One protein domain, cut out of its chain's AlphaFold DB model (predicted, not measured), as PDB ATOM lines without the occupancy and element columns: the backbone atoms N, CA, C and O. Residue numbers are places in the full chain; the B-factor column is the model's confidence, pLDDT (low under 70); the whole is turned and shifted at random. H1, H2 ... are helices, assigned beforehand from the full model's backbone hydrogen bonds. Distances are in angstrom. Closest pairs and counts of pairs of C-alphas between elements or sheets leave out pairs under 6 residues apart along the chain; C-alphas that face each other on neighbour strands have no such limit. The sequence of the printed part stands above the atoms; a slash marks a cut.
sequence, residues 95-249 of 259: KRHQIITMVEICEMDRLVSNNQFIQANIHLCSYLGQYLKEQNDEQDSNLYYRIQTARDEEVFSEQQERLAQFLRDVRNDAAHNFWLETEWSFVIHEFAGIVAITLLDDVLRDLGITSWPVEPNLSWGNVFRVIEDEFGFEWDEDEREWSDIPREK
ATOM      1  N   LYS A  95     -13.874  -4.791 222.874       92.00
ATOM      2  CA  LYS A  95     -13.015  -4.500 221.716       92.00
ATOM      3  C   LYS A  95     -13.765  -4.505 220.388       92.00
ATOM      4  O   LYS A  95     -13.146  -4.608 219.330       92.00
ATOM      5  N   ARG A  96     -15.094  -4.354 220.409       93.31
ATOM      6  CA  ARG A  96     -15.928  -4.366 219.197       93.31
ATOM      7  C   ARG A  96     -15.412  -3.435 218.104       93.31
ATOM      8  O   ARG A  96     -15.304  -3.875 216.967       93.31
ATOM      9  N   HIS A  97     -15.073  -2.190 218.428       93.62
ATOM     10  CA  HIS A  97     -14.601  -1.241 217.417       93.62
ATOM     11  C   HIS A  97     -13.276  -1.656 216.781       93.62
ATOM     12  O   HIS A  97     -13.133  -1.503 215.575       93.62
ATOM     13  N   GLN A  98     -12.352  -2.263 217.538       93.75
ATOM     14  CA  GLN A  98     -11.135  -2.845 216.960       93.75
ATOM     15  C   GLN A  98     -11.498  -3.939 215.950       93.75
ATOM     16  O   GLN A  98     -11.017  -3.925 214.823       93.75
ATOM     17  N   ILE A  99     -12.376  -4.868 216.345       93.56
ATOM     18  CA  ILE A  99     -12.772  -6.015 215.514       93.56
ATOM     19  C   ILE A  99     -13.457  -5.563 214.231       93.56
ATOM     20  O   ILE A  99     -13.083  -6.021 213.156       93.56
ATOM     21  N   ILE A 100     -14.429  -4.657 214.336       94.62
ATOM     22  CA  ILE A 100     -15.134  -4.152 213.160       94.62
ATOM     23  C   ILE A 100     -14.173  -3.350 212.277       94.62
ATOM     24  O   ILE A 100     -14.100  -3.655 211.099       94.62
ATOM     25  N   THR A 101     -13.342  -2.451 212.820       94.94
ATOM     26  CA  THR A 101     -12.358  -1.702 212.004       94.94
ATOM     27  C   THR A 101     -11.422  -2.639 211.225       94.94
ATOM     28  O   THR A 101     -11.158  -2.395 210.053       94.94
ATOM     29  N   MET A 102     -10.962  -3.742 211.831       94.12
ATOM     30  CA  MET A 102     -10.151  -4.757 211.137       94.12
ATOM     31  C   MET A 102     -10.893  -5.404 209.954       94.12
ATOM     32  O   MET A 102     -10.293  -5.631 208.905       94.12
ATOM     33  N   VAL A 103     -12.190  -5.691 210.106       94.06
ATOM     34  CA  VAL A 103     -13.036  -6.210 209.017       94.06
ATOM     35  C   VAL A 103     -13.209  -5.160 207.920       94.06
ATOM     36  O   VAL A 103     -13.042  -5.483 206.747       94.06
ATOM     37  N   GLU A 104     -13.482  -3.912 208.294       94.62
ATOM     38  CA  GLU A 104     -13.700  -2.808 207.356       94.62
ATOM     39  C   GLU A 104     -12.457  -2.528 206.508       94.62
ATOM     40  O   GLU A 104     -12.579  -2.342 205.303       94.62
ATOM     41  N   ILE A 105     -11.249  -2.578 207.084       93.50
ATOM     42  CA  ILE A 105     -10.012  -2.442 206.298       93.50
ATOM     43  C   ILE A 105      -9.925  -3.530 205.222       93.50
ATOM     44  O   ILE A 105      -9.645  -3.224 204.064       93.50
ATOM     45  N   CYS A 106     -10.182  -4.791 205.582       92.31
ATOM     46  CA  CYS A 106     -10.145  -5.898 204.628       92.31
ATOM     47  C   CYS A 106     -11.235  -5.792 203.551       92.31
ATOM     48  O   CYS A 106     -10.981  -6.086 202.383       92.31
ATOM     49  N   GLU A 107     -12.446  -5.376 203.922       93.12
ATOM     50  CA  GLU A 107     -13.540  -5.186 202.968       93.12
ATOM     51  C   GLU A 107     -13.231  -4.047 201.992       93.12
ATOM     52  O   GLU A 107     -13.426  -4.200 200.785       93.12
ATOM     53  N   MET A 108     -12.671  -2.941 202.486       92.12
ATOM     54  CA  MET A 108     -12.225  -1.828 201.653       92.12
ATOM     55  C   MET A 108     -11.130  -2.259 200.678       92.12
ATOM     56  O   MET A 108     -11.257  -2.003 199.481       92.12
ATOM     57  N   ASP A 109     -10.108  -2.972 201.152       91.38
ATOM     58  CA  ASP A 109      -9.036  -3.509 200.309       91.38
ATOM     59  C   ASP A 109      -9.571  -4.447 199.213       91.38
ATOM     60  O   ASP A 109      -9.230  -4.308 198.035       91.38
ATOM     61  N   ARG A 110     -10.514  -5.332 199.565       91.00
ATOM     62  CA  ARG A 110     -11.193  -6.223 198.616       91.00
ATOM     63  C   ARG A 110     -11.977  -5.449 197.557       91.00
ATOM     64  O   ARG A 110     -11.934  -5.809 196.380       91.00
ATOM     65  N   LEU A 111     -12.733  -4.424 197.949       92.31
ATOM     66  CA  LEU A 111     -13.532  -3.622 197.019       92.31
ATOM     67  C   LEU A 111     -12.631  -2.807 196.082       92.31
ATOM     68  O   LEU A 111     -12.830  -2.831 194.867       92.31
ATOM     69  N   VAL A 112     -11.607  -2.149 196.623       89.75
ATOM     70  CA  VAL A 112     -10.612  -1.382 195.856       89.75
ATOM     71  C   VAL A 112      -9.890  -2.288 194.855       89.75
ATOM     72  O   VAL A 112      -9.871  -1.985 193.664       89.75
ATOM     73  N   SER A 113      -9.409  -3.454 195.291       88.94
ATOM     74  CA  SER A 113      -8.725  -4.432 194.429       88.94
ATOM     75  C   SER A 113      -9.600  -4.965 193.286       88.94
ATOM     76  O   SER A 113      -9.092  -5.355 192.236       88.94
ATOM     77  N   ASN A 114     -10.926  -4.950 193.458       90.12
ATOM     78  CA  ASN A 114     -11.896  -5.351 192.438       90.12
ATOM     79  C   ASN A 114     -12.422  -4.177 191.590       90.12
ATOM     80  O   ASN A 114     -13.382  -4.351 190.838       90.12
ATOM     81  N   ASN A 115     -11.812  -2.990 191.682       88.19
ATOM     82  CA  ASN A 115     -12.256  -1.756 191.024       88.19
ATOM     83  C   ASN A 115     -13.691  -1.332 191.403       88.19
ATOM     84  O   ASN A 115     -14.408  -0.708 190.619       88.19
ATOM     85  N   GLN A 116     -14.129  -1.675 192.616       90.56
ATOM     86  CA  GLN A 116     -15.454  -1.378 193.171       90.56
ATOM     87  C   GLN A 116     -15.430  -0.100 194.030       90.56
ATOM     88  O   GLN A 116     -16.010  -0.046 195.115       90.56
ATOM     89  N   PHE A 117     -14.749   0.948 193.556       88.88
ATOM     90  CA  PHE A 117     -14.427   2.148 194.346       88.88
ATOM     91  C   PHE A 117     -15.663   2.910 194.845       88.88
ATOM     92  O   PHE A 117     -15.702   3.362 195.985       88.88
ATOM     93  N   ILE A 118     -16.719   2.989 194.028       88.12
ATOM     94  CA  ILE A 118     -17.987   3.617 194.430       88.12
ATOM     95  C   ILE A 118     -18.631   2.861 195.596       88.12
ATOM     96  O   ILE A 118     -19.077   3.476 196.566       88.12
ATOM     97  N   GLN A 119     -18.661   1.522 195.529       90.44
ATOM     98  CA  GLN A 119     -19.163   0.714 196.639       90.44
ATOM     99  C   GLN A 119     -18.289   0.884 197.884       90.44
ATOM    100  O   GLN A 119     -18.841   1.036 198.969       90.44
ATOM    101  N   ALA A 120     -16.965   0.925 197.721       92.25
ATOM    102  CA  ALA A 120     -16.019   1.156 198.810       92.25
ATOM    103  C   ALA A 120     -16.310   2.485 199.534       92.25
ATOM    104  O   ALA A 120     -16.511   2.502 200.746       92.25
ATOM    105  N   ASN A 121     -16.454   3.589 198.795       92.12
ATOM    106  CA  ASN A 121     -16.721   4.913 199.372       92.12
ATOM    107  C   ASN A 121     -18.062   4.971 200.131       92.12
ATOM    108  O   ASN A 121     -18.151   5.556 201.215       92.12
ATOM    109  N   ILE A 122     -19.111   4.329 199.599       92.00
ATOM    110  CA  ILE A 122     -20.417   4.223 200.274       92.00
ATOM    111  C   ILE A 122     -20.310   3.380 201.551       92.00
ATOM    112  O   ILE A 122     -20.887   3.756 202.579       92.00
ATOM    113  N   HIS A 123     -19.595   2.256 201.486       91.94
ATOM    114  CA  HIS A 123     -19.409   1.339 202.606       91.94
ATOM    115  C   HIS A 123     -18.673   2.030 203.756       91.94
ATOM    116  O   HIS A 123     -19.214   2.126 204.857       91.94
ATOM    117  N   LEU A 124     -17.525   2.645 203.461       95.44
ATOM    118  CA  LEU A 124     -16.726   3.393 204.426       95.44
ATOM    119  C   LEU A 124     -17.533   4.468 205.152       95.44
ATOM    120  O   LEU A 124     -17.508   4.535 206.376       95.44
ATOM    121  N   CYS A 125     -18.254   5.327 204.425       95.56
ATOM    122  CA  CYS A 125     -19.008   6.409 205.062       95.56
ATOM    123  C   CYS A 125     -20.170   5.879 205.914       95.56
ATOM    124  O   CYS A 125     -20.540   6.500 206.910       95.56
ATOM    125  N   SER A 126     -20.738   4.727 205.544       94.25
ATOM    126  CA  SER A 126     -21.748   4.049 206.363       94.25
ATOM    127  C   SER A 126     -21.133   3.533 207.667       94.25
ATOM    128  O   SER A 126     -21.710   3.740 208.736       94.25
ATOM    129  N   TYR A 127     -19.942   2.934 207.586       96.19
ATOM    130  CA  TYR A 127     -19.173   2.525 208.755       96.19
ATOM    131  C   TYR A 127     -18.803   3.719 209.646       96.19
ATOM    132  O   TYR A 127     -19.150   3.713 210.825       96.19
ATOM    133  N   LEU A 128     -18.181   4.769 209.093       96.62
ATOM    134  CA  LEU A 128     -17.796   5.978 209.835       96.62
ATOM    135  C   LEU A 128     -18.998   6.619 210.536       96.62
ATOM    136  O   LEU A 128     -18.902   6.981 211.704       96.62
ATOM    137  N   GLY A 129     -20.150   6.702 209.863       94.81
ATOM    138  CA  GLY A 129     -21.375   7.224 210.468       94.81
ATOM    139  C   GLY A 129     -21.822   6.431 211.693       94.81
ATOM    140  O   GLY A 129     -22.197   7.029 212.701       94.81
ATOM    141  N   GLN A 130     -21.750   5.099 211.637       93.94
ATOM    142  CA  GLN A 130     -22.098   4.248 212.773       93.94
ATOM    143  C   GLN A 130     -21.030   4.281 213.873       93.94
ATOM    144  O   GLN A 130     -21.381   4.364 215.047       93.94
ATOM    145  N   TYR A 131     -19.748   4.234 213.503       95.50
ATOM    146  CA  TYR A 131     -18.621   4.311 214.428       95.50
ATOM    147  C   TYR A 131     -18.676   5.609 215.234       95.50
ATOM    148  O   TYR A 131     -18.774   5.560 216.456       95.50
ATOM    149  N   LEU A 132     -18.723   6.760 214.559       95.94
ATOM    150  CA  LEU A 132     -18.731   8.063 215.220       95.94
ATOM    151  C   LEU A 132     -19.982   8.269 216.067       95.94
ATOM    152  O   LEU A 132     -19.885   8.781 217.171       95.94
ATOM    153  N   LYS A 133     -21.143   7.779 215.619       94.56
ATOM    154  CA  LYS A 133     -22.370   7.803 216.427       94.56
ATOM    155  C   LYS A 133     -22.260   7.080 217.762       94.56
ATOM    156  O   LYS A 133     -22.986   7.410 218.692       94.56
ATOM    157  N   GLU A 134     -21.423   6.058 217.835       92.75
ATOM    158  CA  GLU A 134     -21.193   5.323 219.072       92.75
ATOM    159  C   GLU A 134     -20.031   5.902 219.893       92.75
ATOM    160  O   GLU A 134     -19.915   5.567 221.069       92.75
ATOM    161  N   GLN A 135     -19.178   6.740 219.291       91.06
ATOM    162  CA  GLN A 135     -18.014   7.344 219.946       91.06
ATOM    163  C   GLN A 135     -18.255   8.766 220.458       91.06
ATOM    164  O   GLN A 135     -17.589   9.151 221.412       91.06
ATOM    165  N   ASN A 136     -19.174   9.524 219.851       92.06
ATOM    166  CA  ASN A 136     -19.457  10.909 220.219       92.06
ATOM    167  C   ASN A 136     -20.938  11.172 220.510       92.06
ATOM    168  O   ASN A 136     -21.821  10.407 220.112       92.06
ATOM    169  N   ASP A 137     -21.210  12.287 221.189       84.81
ATOM    170  CA  ASP A 137     -22.557  12.661 221.633       84.81
ATOM    171  C   ASP A 137     -23.375  13.409 220.552       84.81
ATOM    172  O   ASP A 137     -24.443  13.966 220.841       84.81
ATOM    173  N   GLU A 138     -22.932  13.390 219.286       92.88
ATOM    174  CA  GLU A 138     -23.596  14.083 218.177       92.88
ATOM    175  C   GLU A 138     -25.001  13.517 217.907       92.88
ATOM    176  O   GLU A 138     -25.199  12.333 217.582       92.88
ATOM    177  N   GLN A 139     -25.998  14.398 217.989       87.19
ATOM    178  CA  GLN A 139     -27.408  14.060 217.812       87.19
ATOM    179  C   GLN A 139     -27.847  14.147 216.347       87.19
ATOM    180  O   GLN A 139     -28.786  13.446 215.955       87.19
ATOM    181  N   ASP A 140     -27.176  14.955 215.522       89.81
ATOM    182  CA  ASP A 140     -27.465  15.053 214.097       89.81
ATOM    183  C   ASP A 140     -27.074  13.752 213.373       89.81
ATOM    184  O   ASP A 140     -26.043  13.130 213.637       89.81
ATOM    185  N   SER A 141     -27.918  13.268 212.463       86.00
ATOM    186  CA  SER A 141     -27.612  12.064 211.685       86.00
ATOM    187  C   SER A 141     -26.645  12.322 210.526       86.00
ATOM    188  O   SER A 141     -26.203  11.365 209.894       86.00
ATOM    189  N   ASN A 142     -26.341  13.581 210.216       92.75
ATOM    190  CA  ASN A 142     -25.423  13.965 209.160       92.75
ATOM    191  C   ASN A 142     -23.977  13.645 209.559       92.75
ATOM    192  O   ASN A 142     -23.478  14.086 210.593       92.75
ATOM    193  N   LEU A 143     -23.298  12.883 208.699       94.88
ATOM    194  CA  LEU A 143     -21.905  12.487 208.891       94.88
ATOM    195  C   LEU A 143     -20.967  13.696 209.012       94.88
ATOM    196  O   LEU A 143     -19.996  13.618 209.754       94.88
ATOM    197  N   TYR A 144     -21.284  14.814 208.351       95.69
ATOM    198  CA  TYR A 144     -20.522  16.061 208.455       95.69
ATOM    199  C   TYR A 144     -20.316  16.511 209.907       95.69
ATOM    200  O   TYR A 144     -19.177  16.627 210.357       95.69
ATOM    201  N   TYR A 145     -21.413  16.687 210.651       96.38
ATOM    202  CA  TYR A 145     -21.357  17.134 212.043       96.38
ATOM    203  C   TYR A 145     -20.717  16.079 212.943       96.38
ATOM    204  O   TYR A 145     -19.933  16.410 213.823       96.38
ATOM    205  N   ARG A 146     -20.948  14.787 212.667       96.38
ATOM    206  CA  ARG A 146     -20.295  13.706 213.423       96.38
ATOM    207  C   ARG A 146     -18.776  13.751 213.311       96.38
ATOM    208  O   ARG A 146     -18.115  13.478 214.305       96.38
ATOM    209  N   ILE A 147     -18.234  14.067 212.135       97.56
ATOM    210  CA  ILE A 147     -16.785  14.191 211.926       97.56
ATOM    211  C   ILE A 147     -16.235  15.403 212.692       97.56
ATOM    212  O   ILE A 147     -15.235  15.264 213.394       97.56
ATOM    213  N   GLN A 148     -16.905  16.557 212.618       96.31
ATOM    214  CA  GLN A 148     -16.482  17.768 213.336       96.31
ATOM    215  C   GLN A 148     -16.491  17.565 214.853       96.31
ATOM    216  O   GLN A 148     -15.489  17.821 215.521       96.31
ATOM    217  N   THR A 149     -17.585  17.011 215.384       96.81
ATOM    218  CA  THR A 149     -17.729  16.698 216.809       96.81
ATOM    219  C   THR A 149     -16.693  15.665 217.258       96.81
ATOM    220  O   THR A 149     -16.117  15.805 218.330       96.81
ATOM    221  N   ALA A 150     -16.361  14.667 216.427       96.75
ATOM    222  CA  ALA A 150     -15.289  13.716 216.738       96.75
ATOM    223  C   ALA A 150     -13.927  14.399 216.914       96.75
ATOM    224  O   ALA A 150     -13.144  13.999 217.773       96.75
ATOM    225  N   ARG A 151     -13.631  15.436 216.126       96.44
ATOM    226  CA  ARG A 151     -12.415  16.227 216.314       96.44
ATOM    227  C   ARG A 151     -12.483  17.090 217.575       96.44
ATOM    228  O   ARG A 151     -11.490  17.158 218.294       96.44
ATOM    229  N   ASP A 152     -13.623  17.723 217.841       96.50
ATOM    230  CA  ASP A 152     -13.814  18.579 219.022       96.50
ATOM    231  C   ASP A 152     -13.703  17.780 220.332       96.50
ATOM    232  O   ASP A 152     -13.203  18.286 221.335       96.50
ATOM    233  N   GLU A 153     -14.120  16.514 220.305       96.19
ATOM    234  CA  GLU A 153     -14.020  15.556 221.412       96.19
ATOM    235  C   GLU A 153     -12.695  14.769 221.430       96.19
ATOM    236  O   GLU A 153     -12.543  13.838 222.219       96.19
ATOM    237  N   GLU A 154     -11.729  15.126 220.577       95.12
ATOM    238  CA  GLU A 154     -10.411  14.477 220.468       95.12
ATOM    239  C   GLU A 154     -10.455  12.976 220.105       95.12
ATOM    240  O   GLU A 154      -9.449  12.278 220.231       95.12
ATOM    241  N   VAL A 155     -11.589  12.477 219.601       94.94
ATOM    242  CA  VAL A 155     -11.703  11.139 218.993       94.94
ATOM    243  C   VAL A 155     -10.924  11.096 217.682       94.94
ATOM    244  O   VAL A 155     -10.287  10.090 217.388       94.94
ATOM    245  N   PHE A 156     -10.964  12.188 216.911       97.06
ATOM    246  CA  PHE A 156     -10.184  12.362 215.689       97.06
ATOM    247  C   PHE A 156      -9.073  13.407 215.838       97.06
ATOM    248  O   PHE A 156      -9.220  14.465 216.462       97.06
ATOM    249  N   SER A 157      -7.952  13.142 215.174       96.88
ATOM    250  CA  SER A 157      -6.947  14.149 214.852       96.88
ATOM    251  C   SER A 157      -7.437  15.087 213.739       96.88
ATOM    252  O   SER A 157      -8.402  14.806 213.031       96.88
ATOM    253  N   GLU A 158      -6.747  16.212 213.545       96.50
ATOM    254  CA  GLU A 158      -7.049  17.149 212.452       96.50
ATOM    255  C   GLU A 158      -6.900  16.483 211.077       96.50
ATOM    256  O   GLU A 158      -7.717  16.679 210.182       96.50
ATOM    257  N   GLN A 159      -5.879  15.640 210.911       96.88
ATOM    258  CA  GLN A 159      -5.646  14.928 209.655       96.88
ATOM    259  C   GLN A 159      -6.762  13.914 209.377       96.88
ATOM    260  O   GLN A 159      -7.244  13.817 208.247       96.88
ATOM    261  N   GLN A 160      -7.214  13.203 210.412       97.56
ATOM    262  CA  GLN A 160      -8.337  12.273 210.305       97.56
ATOM    263  C   GLN A 160      -9.635  12.999 209.948       97.56
ATOM    264  O   GLN A 160     -10.339  12.539 209.054       97.56
ATOM    265  N   GLU A 161      -9.922  14.149 210.567       98.06
ATOM    266  CA  GLU A 161     -11.064  14.984 210.182       98.06
ATOM    267  C   GLU A 161     -10.988  15.385 208.709       98.06
ATOM    268  O   GLU A 161     -11.916  15.100 207.951       98.06
ATOM    269  N   ARG A 162      -9.887  16.018 208.292       97.88
ATOM    270  CA  ARG A 162      -9.743  16.537 206.928       97.88
ATOM    271  C   ARG A 162      -9.951  15.427 205.903       97.88
ATOM    272  O   ARG A 162     -10.705  15.595 204.947       97.88
ATOM    273  N   LEU A 163      -9.347  14.259 206.111       97.75
ATOM    274  CA  LEU A 163      -9.530  13.135 205.197       97.75
ATOM    275  C   LEU A 163     -10.939  12.530 205.265       97.75
ATOM    276  O   LEU A 163     -11.498  12.190 204.224       97.75
ATOM    277  N   ALA A 164     -11.544  12.429 206.449       98.00
ATOM    278  CA  ALA A 164     -12.915  11.948 206.587       98.00
ATOM    279  C   ALA A 164     -13.921  12.871 205.876       98.00
ATOM    280  O   ALA A 164     -14.844  12.367 205.233       98.00
ATOM    281  N   GLN A 165     -13.724  14.196 205.924       97.75
ATOM    282  CA  GLN A 165     -14.550  15.149 205.175       97.75
ATOM    283  C   GLN A 165     -14.394  14.962 203.662       97.75
ATOM    284  O   GLN A 165     -15.395  14.847 202.961       97.75
ATOM    285  N   PHE A 166     -13.162  14.809 203.163       96.88
ATOM    286  CA  PHE A 166     -12.927  14.511 201.745       96.88
ATOM    287  C   PHE A 166     -13.674  13.242 201.305       96.88
ATOM    288  O   PHE A 166     -14.396  13.239 200.311       96.88
ATOM    289  N   LEU A 167     -13.557  12.161 202.080       96.31
ATOM    290  CA  LEU A 167     -14.216  10.884 201.791       96.31
ATOM    291  C   LEU A 167     -15.748  10.999 201.813       96.31
ATOM    292  O   LEU A 167     -16.422  10.412 200.961       96.31
ATOM    293  N   ARG A 168     -16.299  11.785 202.747       95.56
ATOM    294  CA  ARG A 168     -17.729  12.121 202.810       95.56
ATOM    295  C   ARG A 168     -18.184  12.821 201.532       95.56
ATOM    296  O   ARG A 168     -19.228  12.457 200.989       95.56
ATOM    297  N   ASP A 169     -17.421  13.796 201.051       92.94
ATOM    298  CA  ASP A 169     -17.772  14.563 199.855       92.94
ATOM    299  C   ASP A 169     -17.734  13.712 198.593       92.94
ATOM    300  O   ASP A 169     -18.699  13.708 197.826       92.94
ATOM    301  N   VAL A 170     -16.696  12.887 198.437       92.25
ATOM    302  CA  VAL A 170     -16.610  11.924 197.329       92.25
ATOM    303  C   VAL A 170     -17.787  10.946 197.366       92.25
ATOM    304  O   VAL A 170     -18.418  10.673 196.343       92.25
ATOM    305  N   ARG A 171     -18.155  10.441 198.551       91.69
ATOM    306  CA  ARG A 171     -19.344   9.594 198.703       91.69
ATOM    307  C   ARG A 171     -20.627  10.337 198.343       91.69
ATOM    308  O   ARG A 171     -21.530   9.719 197.785       91.69
ATOM    309  N   ASN A 172     -20.757  11.617 198.683       89.50
ATOM    310  CA  ASN A 172     -21.942  12.401 198.344       89.50
ATOM    311  C   ASN A 172     -22.060  12.605 196.830       89.50
ATOM    312  O   ASN A 172     -23.145  12.381 196.295       89.50
ATOM    313  N   ASP A 173     -20.959  12.904 196.136       87.31
ATOM    314  CA  ASP A 173     -20.925  12.926 194.667       87.31
ATOM    315  C   ASP A 173     -21.333  11.564 194.072       87.31
ATOM    316  O   ASP A 173     -22.158  11.499 193.161       87.31
ATOM    317  N   ALA A 174     -20.845  10.459 194.643       82.81
ATOM    318  CA  ALA A 174     -21.192   9.109 194.200       82.81
ATOM    319  C   ALA A 174     -22.655   8.706 194.472       82.81
ATOM    320  O   ALA A 174     -23.243   7.954 193.698       82.81
ATOM    321  N   ALA A 175     -23.227   9.138 195.600       78.69
ATOM    322  CA  ALA A 175     -24.537   8.692 196.074       78.69
ATOM    323  C   ALA A 175     -25.699   9.555 195.564       78.69
ATOM    324  O   ALA A 175     -26.824   9.059 195.451       78.69
ATOM    325  N   HIS A 176     -25.456  10.840 195.293       71.31
ATOM    326  CA  HIS A 176     -26.472  11.764 194.784       71.31
ATOM    327  C   HIS A 176     -26.583  11.761 193.258       71.31
ATOM    328  O   HIS A 176     -27.599  12.208 192.726       71.31
ATOM    329  N   ASN A 177     -25.602  11.175 192.574       59.44
ATOM    330  CA  ASN A 177     -25.604  10.995 191.133       59.44
ATOM    331  C   ASN A 177     -25.839   9.524 190.754       59.44
ATOM    332  O   ASN A 177     -25.553   8.602 191.516       59.44
ATOM    333  N   PHE A 178     -26.364   9.267 189.551       57.69
ATOM    334  CA  PHE A 178     -26.267   7.916 188.987       57.69
ATOM    335  C   PHE A 178     -24.780   7.551 188.858       57.69
ATOM    336  O   PHE A 178     -23.966   8.421 188.584       57.69
ATOM    337  N   TRP A 179     -24.405   6.276 188.992       55.38
ATOM    338  CA  TRP A 179     -22.993   5.844 188.948       55.38
ATOM    339  C   TRP A 179     -22.246   6.192 187.638       55.38
ATOM    340  O   TRP A 179     -21.024   6.127 187.598       55.38
ATOM    341  N   LEU A 180     -22.971   6.554 186.570       57.44
ATOM    342  CA  LEU A 180     -22.440   7.071 185.294       57.44
ATOM    343  C   LEU A 180     -22.404   8.608 185.221       57.44
ATOM    344  O   LEU A 180     -22.011   9.181 184.204       57.44
ATOM    345  N   GLU A 181     -22.903   9.275 186.254       62.38
ATOM    346  CA  GLU A 181     -23.199  10.698 186.280       62.38
ATOM    347  C   GLU A 181     -22.586  11.469 187.440       62.38
ATOM    348  O   GLU A 181     -23.041  12.571 187.733       62.38
ATOM    349  N   THR A 182     -21.534  10.928 188.047       68.31
ATOM    350  CA  THR A 182     -20.708  11.672 188.998       68.31
ATOM    351  C   THR A 182     -20.222  12.981 188.375       68.31
ATOM    352  O   THR A 182     -19.880  13.039 187.186       68.31
ATOM    353  N   GLU A 183     -20.208  14.054 189.160       77.50
ATOM    354  CA  GLU A 183     -19.658  15.334 188.717       77.50
ATOM    355  C   GLU A 183     -18.127  15.286 188.716       77.50
ATOM    356  O   GLU A 183     -17.470  15.959 187.911       77.50
ATOM    357  N   TRP A 184     -17.556  14.473 189.607       85.00
ATOM    358  CA  TRP A 184     -16.118  14.331 189.786       85.00
ATOM    359  C   TRP A 184     -15.558  13.153 188.982       85.00
ATOM    360  O   TRP A 184     -16.239  12.155 188.719       85.00
ATOM    361  N   SER A 185     -14.294  13.296 188.576       83.12
ATOM    362  CA  SER A 185     -13.518  12.281 187.853       83.12
ATOM    363  C   SER A 185     -13.476  10.944 188.602       83.12
ATOM    364  O   SER A 185     -13.301  10.915 189.820       83.12
ATOM    365  N   PHE A 186     -13.551   9.817 187.881       84.50
ATOM    366  CA  PHE A 186     -13.391   8.484 188.486       84.50
ATOM    367  C   PHE A 186     -12.048   8.303 189.211       84.50
ATOM    368  O   PHE A 186     -11.985   7.518 190.153       84.50
ATOM    369  N   VAL A 187     -11.008   9.050 188.828       87.62
ATOM    370  CA  VAL A 187      -9.698   9.020 189.500       87.62
ATOM    371  C   VAL A 187      -9.805   9.519 190.946       87.62
ATOM    372  O   VAL A 187      -9.161   8.962 191.831       87.62
ATOM    373  N   ILE A 188     -10.673  10.503 191.218       90.69
ATOM    374  CA  ILE A 188     -10.954  10.972 192.584       90.69
ATOM    375  C   ILE A 188     -11.622   9.855 193.397       90.69
ATOM    376  O   ILE A 188     -11.249   9.615 194.543       90.69
ATOM    377  N   HIS A 189     -12.581   9.140 192.801       90.06
ATOM    378  CA  HIS A 189     -13.291   8.035 193.459       90.06
ATOM    379  C   HIS A 189     -12.382   6.841 193.756       90.06
ATOM    380  O   HIS A 189     -12.474   6.262 194.839       90.06
ATOM    381  N   GLU A 190     -11.501   6.491 192.819       90.00
ATOM    382  CA  GLU A 190     -10.458   5.477 193.000       90.00
ATOM    383  C   GLU A 190      -9.503   5.869 194.129       90.00
ATOM    384  O   GLU A 190      -9.299   5.098 195.070       90.00
ATOM    385  N   PHE A 191      -8.983   7.097 194.084       92.12
ATOM    386  CA  PHE A 191      -8.089   7.612 195.111       92.12
ATOM    387  C   PHE A 191      -8.745   7.613 196.495       92.12
ATOM    388  O   PHE A 191      -8.118   7.171 197.455       92.12
ATOM    389  N   ALA A 192     -10.009   8.033 196.596       94.00
ATOM    390  CA  ALA A 192     -10.793   7.989 197.830       94.00
ATOM    391  C   ALA A 192     -10.851   6.577 198.434       94.00
ATOM    392  O   ALA A 192     -10.567   6.407 199.620       94.00
ATOM    393  N   GLY A 193     -11.109   5.550 197.618       91.12
ATOM    394  CA  GLY A 193     -11.095   4.161 198.079       91.12
ATOM    395  C   GLY A 193      -9.730   3.739 198.640       91.12
ATOM    396  O   GLY A 193      -9.661   3.080 199.676       91.12
ATOM    397  N   ILE A 194      -8.638   4.171 198.005       89.69
ATOM    398  CA  ILE A 194      -7.263   3.876 198.440       89.69
ATOM    399  C   ILE A 194      -6.936   4.562 199.776       89.69
ATOM    400  O   ILE A 194      -6.384   3.931 200.683       89.69
ATOM    401  N   VAL A 195      -7.263   5.850 199.921       94.19
ATOM    402  CA  VAL A 195      -6.941   6.626 201.136       94.19
ATOM    403  C   VAL A 195      -7.881   6.338 202.300       94.19
ATOM    404  O   VAL A 195      -7.505   6.552 203.449       94.19
ATOM    405  N   ALA A 196      -9.052   5.761 202.045       94.75
ATOM    406  CA  ALA A 196      -9.919   5.233 203.089       94.75
ATOM    407  C   ALA A 196      -9.224   4.181 203.965       94.75
ATOM    408  O   ALA A 196      -9.363   4.204 205.186       94.75
ATOM    409  N   ILE A 197      -8.423   3.299 203.357       92.25
ATOM    410  CA  ILE A 197      -7.615   2.308 204.086       92.25
ATOM    411  C   ILE A 197      -6.586   3.013 204.979       92.25
ATOM    412  O   ILE A 197      -6.345   2.577 206.099       92.25
ATOM    413  N   THR A 198      -6.028   4.139 204.518       91.94
ATOM    414  CA  THR A 198      -5.093   4.952 205.314       91.94
ATOM    415  C   THR A 198      -5.786   5.554 206.541       91.94
ATOM    416  O   THR A 198      -5.239   5.474 207.636       91.94
ATOM    417  N   LEU A 199      -7.002   6.096 206.380       95.50
ATOM    418  CA  LEU A 199      -7.802   6.595 207.503       95.50
ATOM    419  C   LEU A 199      -8.111   5.478 208.512       95.50
ATOM    420  O   LEU A 199      -7.920   5.661 209.710       95.50
ATOM    421  N   LEU A 200      -8.585   4.326 208.034       94.62
ATOM    422  CA  LEU A 200      -8.971   3.213 208.900       94.62
ATOM    423  C   LEU A 200      -7.779   2.573 209.620       94.62
ATOM    424  O   LEU A 200      -7.933   2.182 210.773       94.62
ATOM    425  N   ASP A 201      -6.608   2.477 208.983       91.81
ATOM    426  CA  ASP A 201      -5.381   2.006 209.641       91.81
ATOM    427  C   ASP A 201      -4.983   2.937 210.795       91.81
ATOM    428  O   ASP A 201      -4.632   2.470 211.877       91.81
ATOM    429  N   ASP A 202      -5.100   4.252 210.608       92.56
ATOM    430  CA  ASP A 202      -4.806   5.227 211.661       92.56
ATOM    431  C   ASP A 202      -5.813   5.130 212.823       92.56
ATOM    432  O   ASP A 202      -5.411   5.001 213.979       92.56
ATOM    433  N   VAL A 203      -7.115   5.029 212.520       94.38
ATOM    434  CA  VAL A 203      -8.165   4.759 213.525       94.38
ATOM    435  C   VAL A 203      -7.901   3.441 214.266       94.38
ATOM    436  O   VAL A 203      -8.073   3.347 215.481       94.38
ATOM    437  N   LEU A 204      -7.456   2.401 213.561       92.94
ATOM    438  CA  LEU A 204      -7.146   1.104 214.155       92.94
ATOM    439  C   LEU A 204      -5.951   1.187 215.128       92.94
ATOM    440  O   LEU A 204      -5.967   0.530 216.179       92.94
ATOM    441  N   ARG A 205      -4.954   2.027 214.825       91.81
ATOM    442  CA  ARG A 205      -3.825   2.317 215.724       91.81
ATOM    443  C   ARG A 205      -4.265   3.062 216.974       91.81
ATOM    444  O   ARG A 205      -3.835   2.667 218.059       91.81
ATOM    445  N   ASP A 206      -5.149   4.048 216.846       92.12
ATOM    446  CA  ASP A 206      -5.721   4.776 217.990       92.12
ATOM    447  C   ASP A 206      -6.534   3.849 218.898       92.12
ATOM    448  O   ASP A 206      -6.481   3.939 220.127       92.12
ATOM    449  N   LEU A 207      -7.205   2.861 218.304       92.00
ATOM    450  CA  LEU A 207      -7.878   1.801 219.045       92.00
ATOM    451  C   LEU A 207      -6.904   0.795 219.688       92.00
ATOM    452  O   LEU A 207      -7.354  -0.063 220.445       92.00
ATOM    453  N   GLY A 208      -5.593   0.882 219.449       88.75
ATOM    454  CA  GLY A 208      -4.555   0.097 220.125       88.75
ATOM    455  C   GLY A 208      -3.987  -1.084 219.331       88.75
ATOM    456  O   GLY A 208      -3.208  -1.863 219.885       88.75
ATOM    457  N   ILE A 209      -4.340  -1.238 218.050       85.31
ATOM    458  CA  ILE A 209      -3.742  -2.238 217.156       85.31
ATOM    459  C   ILE A 209      -2.673  -1.545 216.305       85.31
ATOM    460  O   ILE A 209      -2.953  -0.893 215.309       85.31
ATOM    461  N   THR A 210      -1.414  -1.671 216.720       76.94
ATOM    462  CA  THR A 210      -0.295  -0.881 216.172       76.94
ATOM    463  C   THR A 210       0.344  -1.458 214.910       76.94
ATOM    464  O   THR A 210       1.247  -0.848 214.340       76.94
ATOM    465  N   SER A 211      -0.077  -2.648 214.486       70.94
ATOM    466  CA  SER A 211       0.410  -3.290 213.272       70.94
ATOM    467  C   SER A 211      -0.710  -4.097 212.639       70.94
ATOM    468  O   SER A 211      -1.283  -4.987 213.273       70.94
ATOM    469  N   TRP A 212      -0.985  -3.784 211.378       82.69
ATOM    470  CA  TRP A 212      -1.966  -4.453 210.543       82.69
ATOM    471  C   TRP A 212      -1.288  -4.932 209.248       82.69
ATOM    472  O   TRP A 212      -0.425  -4.224 208.727       82.69
ATOM    473  N   PRO A 213      -1.583  -6.148 208.753       72.94
ATOM    474  CA  PRO A 213      -0.903  -6.711 207.585       72.94
ATOM    475  C   PRO A 213      -1.408  -6.165 206.242       72.94
ATOM    476  O   PRO A 213      -0.778  -6.440 205.225       72.94
ATOM    477  N   VAL A 214      -2.514  -5.412 206.226       69.56
ATOM    478  CA  VAL A 214      -2.894  -4.593 205.066       69.56
ATOM    479  C   VAL A 214      -2.194  -3.253 205.244       69.56
ATOM    480  O   VAL A 214      -2.536  -2.497 206.153       69.56
ATOM    481  N   GLU A 215      -1.153  -2.999 204.452       61.94
ATOM    482  CA  GLU A 215      -0.361  -1.778 204.603       61.94
ATOM    483  C   GLU A 215      -1.194  -0.541 204.222       61.94
ATOM    484  O   GLU A 215      -1.907  -0.565 203.213       61.94
ATOM    485  N   PRO A 216      -1.107   0.565 204.987       61.84
ATOM    486  CA  PRO A 216      -1.679   1.829 204.551       61.84
ATOM    487  C   PRO A 216      -1.032   2.233 203.227       61.84
ATOM    488  O   PRO A 216       0.191   2.323 203.109       61.84
ATOM    489  N   ASN A 217      -1.869   2.496 202.226       66.31
ATOM    490  CA  ASN A 217      -1.390   2.702 200.866       66.31
ATOM    491  C   ASN A 217      -0.556   3.983 200.703       66.31
ATOM    492  O   ASN A 217       0.268   4.057 199.792       66.31
ATOM    493  N   LEU A 218      -0.755   5.005 201.547       83.88
ATOM    494  CA  LEU A 218      -0.115   6.312 201.392       83.88
ATOM    495  C   LEU A 218       0.174   6.988 202.741       83.88
ATOM    496  O   LEU A 218      -0.581   6.880 203.698       83.88
ATOM    497  N   SER A 219       1.262   7.759 202.813       89.50
ATOM    498  CA  SER A 219       1.510   8.665 203.944       89.50
ATOM    499  C   SER A 219       0.572   9.877 203.902       89.50
ATOM    500  O   SER A 219       0.364  10.411 202.811       89.50
ATOM    501  N   TRP A 220       0.161  10.412 205.058       92.00
ATOM    502  CA  TRP A 220      -0.658  11.633 205.177       92.00
ATOM    503  C   TRP A 220      -0.199  12.801 204.287       92.00
ATOM    504  O   TRP A 220      -1.010  13.411 203.600       92.00
ATOM    505  N   GLY A 221       1.110  13.079 204.228       91.31
ATOM    506  CA  GLY A 221       1.646  14.150 203.379       91.31
ATOM    507  C   GLY A 221       1.401  13.926 201.881       91.31
ATOM    508  O   GLY A 221       1.063  14.863 201.168       91.31
ATOM    509  N   ASN A 222       1.509  12.682 201.405       91.75
ATOM    510  CA  ASN A 222       1.170  12.343 200.020       91.75
ATOM    511  C   ASN A 222      -0.338  12.408 199.776       91.75
ATOM    512  O   ASN A 222      -0.737  12.829 198.694       91.75
ATOM    513  N   VAL A 223      -1.151  12.011 200.761       93.94
ATOM    514  CA  VAL A 223      -2.613  12.070 200.664       93.94
ATOM    515  C   VAL A 223      -3.075  13.504 200.428       93.94
ATOM    516  O   VAL A 223      -3.715  13.778 199.414       93.94
ATOM    517  N   PHE A 224      -2.689  14.434 201.304       95.88
ATOM    518  CA  PHE A 224      -3.112  15.830 201.178       95.88
ATOM    519  C   PHE A 224      -2.506  16.524 199.962       95.88
ATOM    520  O   PHE A 224      -3.220  17.253 199.286       95.88
ATOM    521  N   ARG A 225      -1.255  16.212 199.591       94.25
ATOM    522  CA  ARG A 225      -0.653  16.717 198.348       94.25
ATOM    523  C   ARG A 225      -1.498  16.375 197.117       94.25
ATOM    524  O   ARG A 225      -1.664  17.216 196.247       94.25
ATOM    525  N   VAL A 226      -2.013  15.149 197.006       91.81
ATOM    526  CA  VAL A 226      -2.843  14.757 195.851       91.81
ATOM    527  C   VAL A 226      -4.190  15.485 195.877       91.81
ATOM    528  O   VAL A 226      -4.603  16.032 194.857       91.81
ATOM    529  N   ILE A 227      -4.842  15.550 197.043       93.00
ATOM    530  CA  ILE A 227      -6.123  16.256 197.218       93.00
ATOM    531  C   ILE A 227      -5.985  17.742 196.841       93.00
ATOM    532  O   ILE A 227      -6.775  18.262 196.053       93.00
ATOM    533  N   GLU A 228      -4.951  18.409 197.350       94.12
ATOM    534  CA  GLU A 228      -4.732  19.848 197.183       94.12
ATOM    535  C   GLU A 228      -4.120  20.193 195.817       94.12
ATOM    536  O   GLU A 228      -4.664  21.004 195.069       94.12
ATOM    537  N   ASP A 229      -2.998  19.573 195.446       90.44
ATOM    538  CA  ASP A 229      -2.227  20.003 194.276       90.44
ATOM    539  C   ASP A 229      -2.765  19.413 192.969       90.44
ATOM    540  O   ASP A 229      -2.835  20.113 191.949       90.44
ATOM    541  N   GLU A 230      -3.104  18.119 192.982       88.06
ATOM    542  CA  GLU A 230      -3.499  17.380 191.777       88.06
ATOM    543  C   GLU A 230      -4.991  17.567 191.497       88.06
ATOM    544  O   GLU A 230      -5.362  18.022 190.412       88.06
ATOM    545  N   PHE A 231      -5.845  17.310 192.490       90.06
ATOM    546  CA  PHE A 231      -7.290  17.476 192.343       90.06
ATOM    547  C   PHE A 231      -7.764  18.915 192.550       90.06
ATOM    548  O   PHE A 231      -8.821  19.280 192.034       90.06
ATOM    549  N   GLY A 232      -6.970  19.762 193.211       89.44
ATOM    550  CA  GLY A 232      -7.272  21.184 193.354       89.44
ATOM    551  C   GLY A 232      -8.325  21.502 194.409       89.44
ATOM    552  O   GLY A 232      -9.003  22.512 194.250       89.44
ATOM    553  N   PHE A 233      -8.504  20.649 195.420       91.50
ATOM    554  CA  PHE A 233      -9.360  20.969 196.559       91.50
ATOM    555  C   PHE A 233      -8.667  21.975 197.482       91.50
ATOM    556  O   PHE A 233      -7.484  21.842 197.788       91.50
ATOM    557  N   GLU A 234      -9.420  22.955 197.964       93.44
ATOM    558  CA  GLU A 234      -8.966  23.909 198.975       93.44
ATOM    559  C   GLU A 234      -9.700  23.623 200.289       93.44
ATOM    560  O   GLU A 234     -10.905  23.377 200.281       93.44
ATOM    561  N   TRP A 235      -8.970  23.591 201.405       95.50
ATOM    562  CA  TRP A 235      -9.553  23.390 202.733       95.50
ATOM    563  C   TRP A 235      -9.976  24.736 203.321       95.50
ATOM    564  O   TRP A 235      -9.150  25.647 203.433       95.50
ATOM    565  N   ASP A 236     -11.246  24.850 203.695       94.44
ATOM    566  CA  ASP A 236     -11.770  25.980 204.453       94.44
ATOM    567  C   ASP A 236     -11.650  25.667 205.950       94.44
ATOM    568  O   ASP A 236     -12.299  24.755 206.454       94.44
ATOM    569  N   GLU A 237     -10.795  26.403 206.664       93.31
ATOM    570  CA  GLU A 237     -10.587  26.209 208.106       93.31
ATOM    571  C   GLU A 237     -11.774  26.680 208.954       93.31
ATOM    572  O   GLU A 237     -11.978  26.168 210.055       93.31
ATOM    573  N   ASP A 238     -12.542  27.660 208.469       91.06
ATOM    574  CA  ASP A 238     -13.663  28.228 209.217       91.06
ATOM    575  C   ASP A 238     -14.881  27.298 209.132       91.06
ATOM    576  O   ASP A 238     -15.528  27.018 210.143       91.06
ATOM    577  N   GLU A 239     -15.157  26.774 207.934       92.44
ATOM    578  CA  GLU A 239     -16.249  25.821 207.699       92.44
ATOM    579  C   GLU A 239     -15.816  24.361 207.938       92.44
ATOM    580  O   GLU A 239     -16.653  23.480 208.113       92.44
ATOM    581  N   ARG A 240     -14.510  24.080 208.021       94.62
ATOM    582  CA  ARG A 240     -13.932  22.730 208.190       94.62
ATOM    583  C   ARG A 240     -14.440  21.756 207.125       94.62
ATOM    584  O   ARG A 240     -14.873  20.633 207.418       94.62
ATOM    585  N   GLU A 241     -14.381  22.199 205.875       93.88
ATOM    586  CA  GLU A 241     -14.783  21.436 204.699       93.88
ATOM    587  C   GLU A 241     -13.855  21.685 203.506       93.88
ATOM    588  O   GLU A 241     -13.082  22.642 203.470       93.88
ATOM    589  N   TRP A 242     -13.913  20.791 202.518       92.69
ATOM    590  CA  TRP A 242     -13.207  20.982 201.257       92.69
ATOM    591  C   TRP A 242     -14.085  21.724 200.255       92.69
ATOM    592  O   TRP A 242     -15.290  21.501 200.179       92.69
ATOM    593  N   SER A 243     -13.460  22.546 199.416       84.25
ATOM    594  CA  SER A 243     -14.131  23.225 198.310       84.25
ATOM    595  C   SER A 243     -14.876  22.239 197.401       84.25
ATOM    596  O   SER A 243     -14.300  21.249 196.947       84.25
ATOM    597  N   ASP A 244     -16.106  22.560 197.010       71.94
ATOM    598  CA  ASP A 244     -16.948  21.731 196.135       71.94
ATOM    599  C   ASP A 244     -16.601  21.851 194.632       71.94
ATOM    600  O   ASP A 244     -17.291  21.297 193.764       71.94
ATOM    601  N   ILE A 245     -15.520  22.565 194.288       68.88
ATOM    602  CA  ILE A 245     -15.077  22.818 192.909       68.88
ATOM    603  C   ILE A 245     -13.672  22.258 192.623       68.88
ATOM    604  O   ILE A 245     -12.762  23.040 192.341       68.88
ATOM    605  N   PRO A 246     -13.466  20.923 192.614       72.12
ATOM    606  CA  PRO A 246     -12.187  20.366 192.180       72.12
ATOM    607  C   PRO A 246     -11.862  20.713 190.721       72.12
ATOM    608  O   PRO A 246     -12.750  20.941 189.892       72.12
ATOM    609  N   ARG A 247     -10.568  20.704 190.382       60.28
ATOM    610  CA  ARG A 247     -10.067  20.886 189.007       60.28
ATOM    611  C   ARG A 247     -10.458  19.722 188.098       60.28
ATOM    612  O   ARG A 247     -10.755  19.942 186.925       60.28
ATOM    613  N   GLU A 248     -10.493  18.500 188.627       59.72
ATOM    614  CA  GLU A 248     -10.933  17.304 187.897       59.72
ATOM    615  C   GLU A 248     -12.461  17.113 187.944       59.72
ATOM    616  O   GLU A 248     -12.983  16.160 188.529       59.72
ATOM    617  N   LYS A 249     -13.203  18.016 187.293       57.81
ATOM    618  CA  LYS A 249     -14.639  17.837 187.016       57.81
ATOM    619  C   LYS A 249     -14.869  17.315 185.605       57.81
ATOM    620  O   LYS A 249     -14.234  17.774 184.652       57.81
TER     621      LYS A 249
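What this domain is: This is residues 95 to 249 of the 259 residues of an uncharacterized protein of Halorubrum coriense DSM 10284 (UniProt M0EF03). What shape? H1, H2 and H5 form a side-by-side bundle; the hairpin of H3 and H4 crosses H2, and H6 is outside. Made of what? The 155 printed residues have six named helices, H1 to H6, and no named strand: all helix, compact, radius of gyration of the C-alphas 14.5 A, spans 41 by 36 by 29 A.

How they stand to each other: What touches? H2, residues 117 to 135, touches H1, residues 95 to 113, closest at C-alphas 120 and 108, 5.6 A. H3, residues 143 to 152, and H4, residues 158 to 176, are a hairpin, closest at C-alphas 147 and 161, 6.0 A. Are helix O i to N i+4 pairs within hydrogen-bond range? Every pair is, except in H5, residues 186 to 206: 15 of 17.

Where its parts are: Start where? C-alpha 95 is at (-13.015, -4.500, 221.716). End where? H6, residues 220 to 230, ends at C-alpha 230, (-3.499, 17.380, 191.777).

The domain as a whole: Any cut? The printed part has none. Where is pLDDT low? Residues 177 to 182 are among 14 under 70.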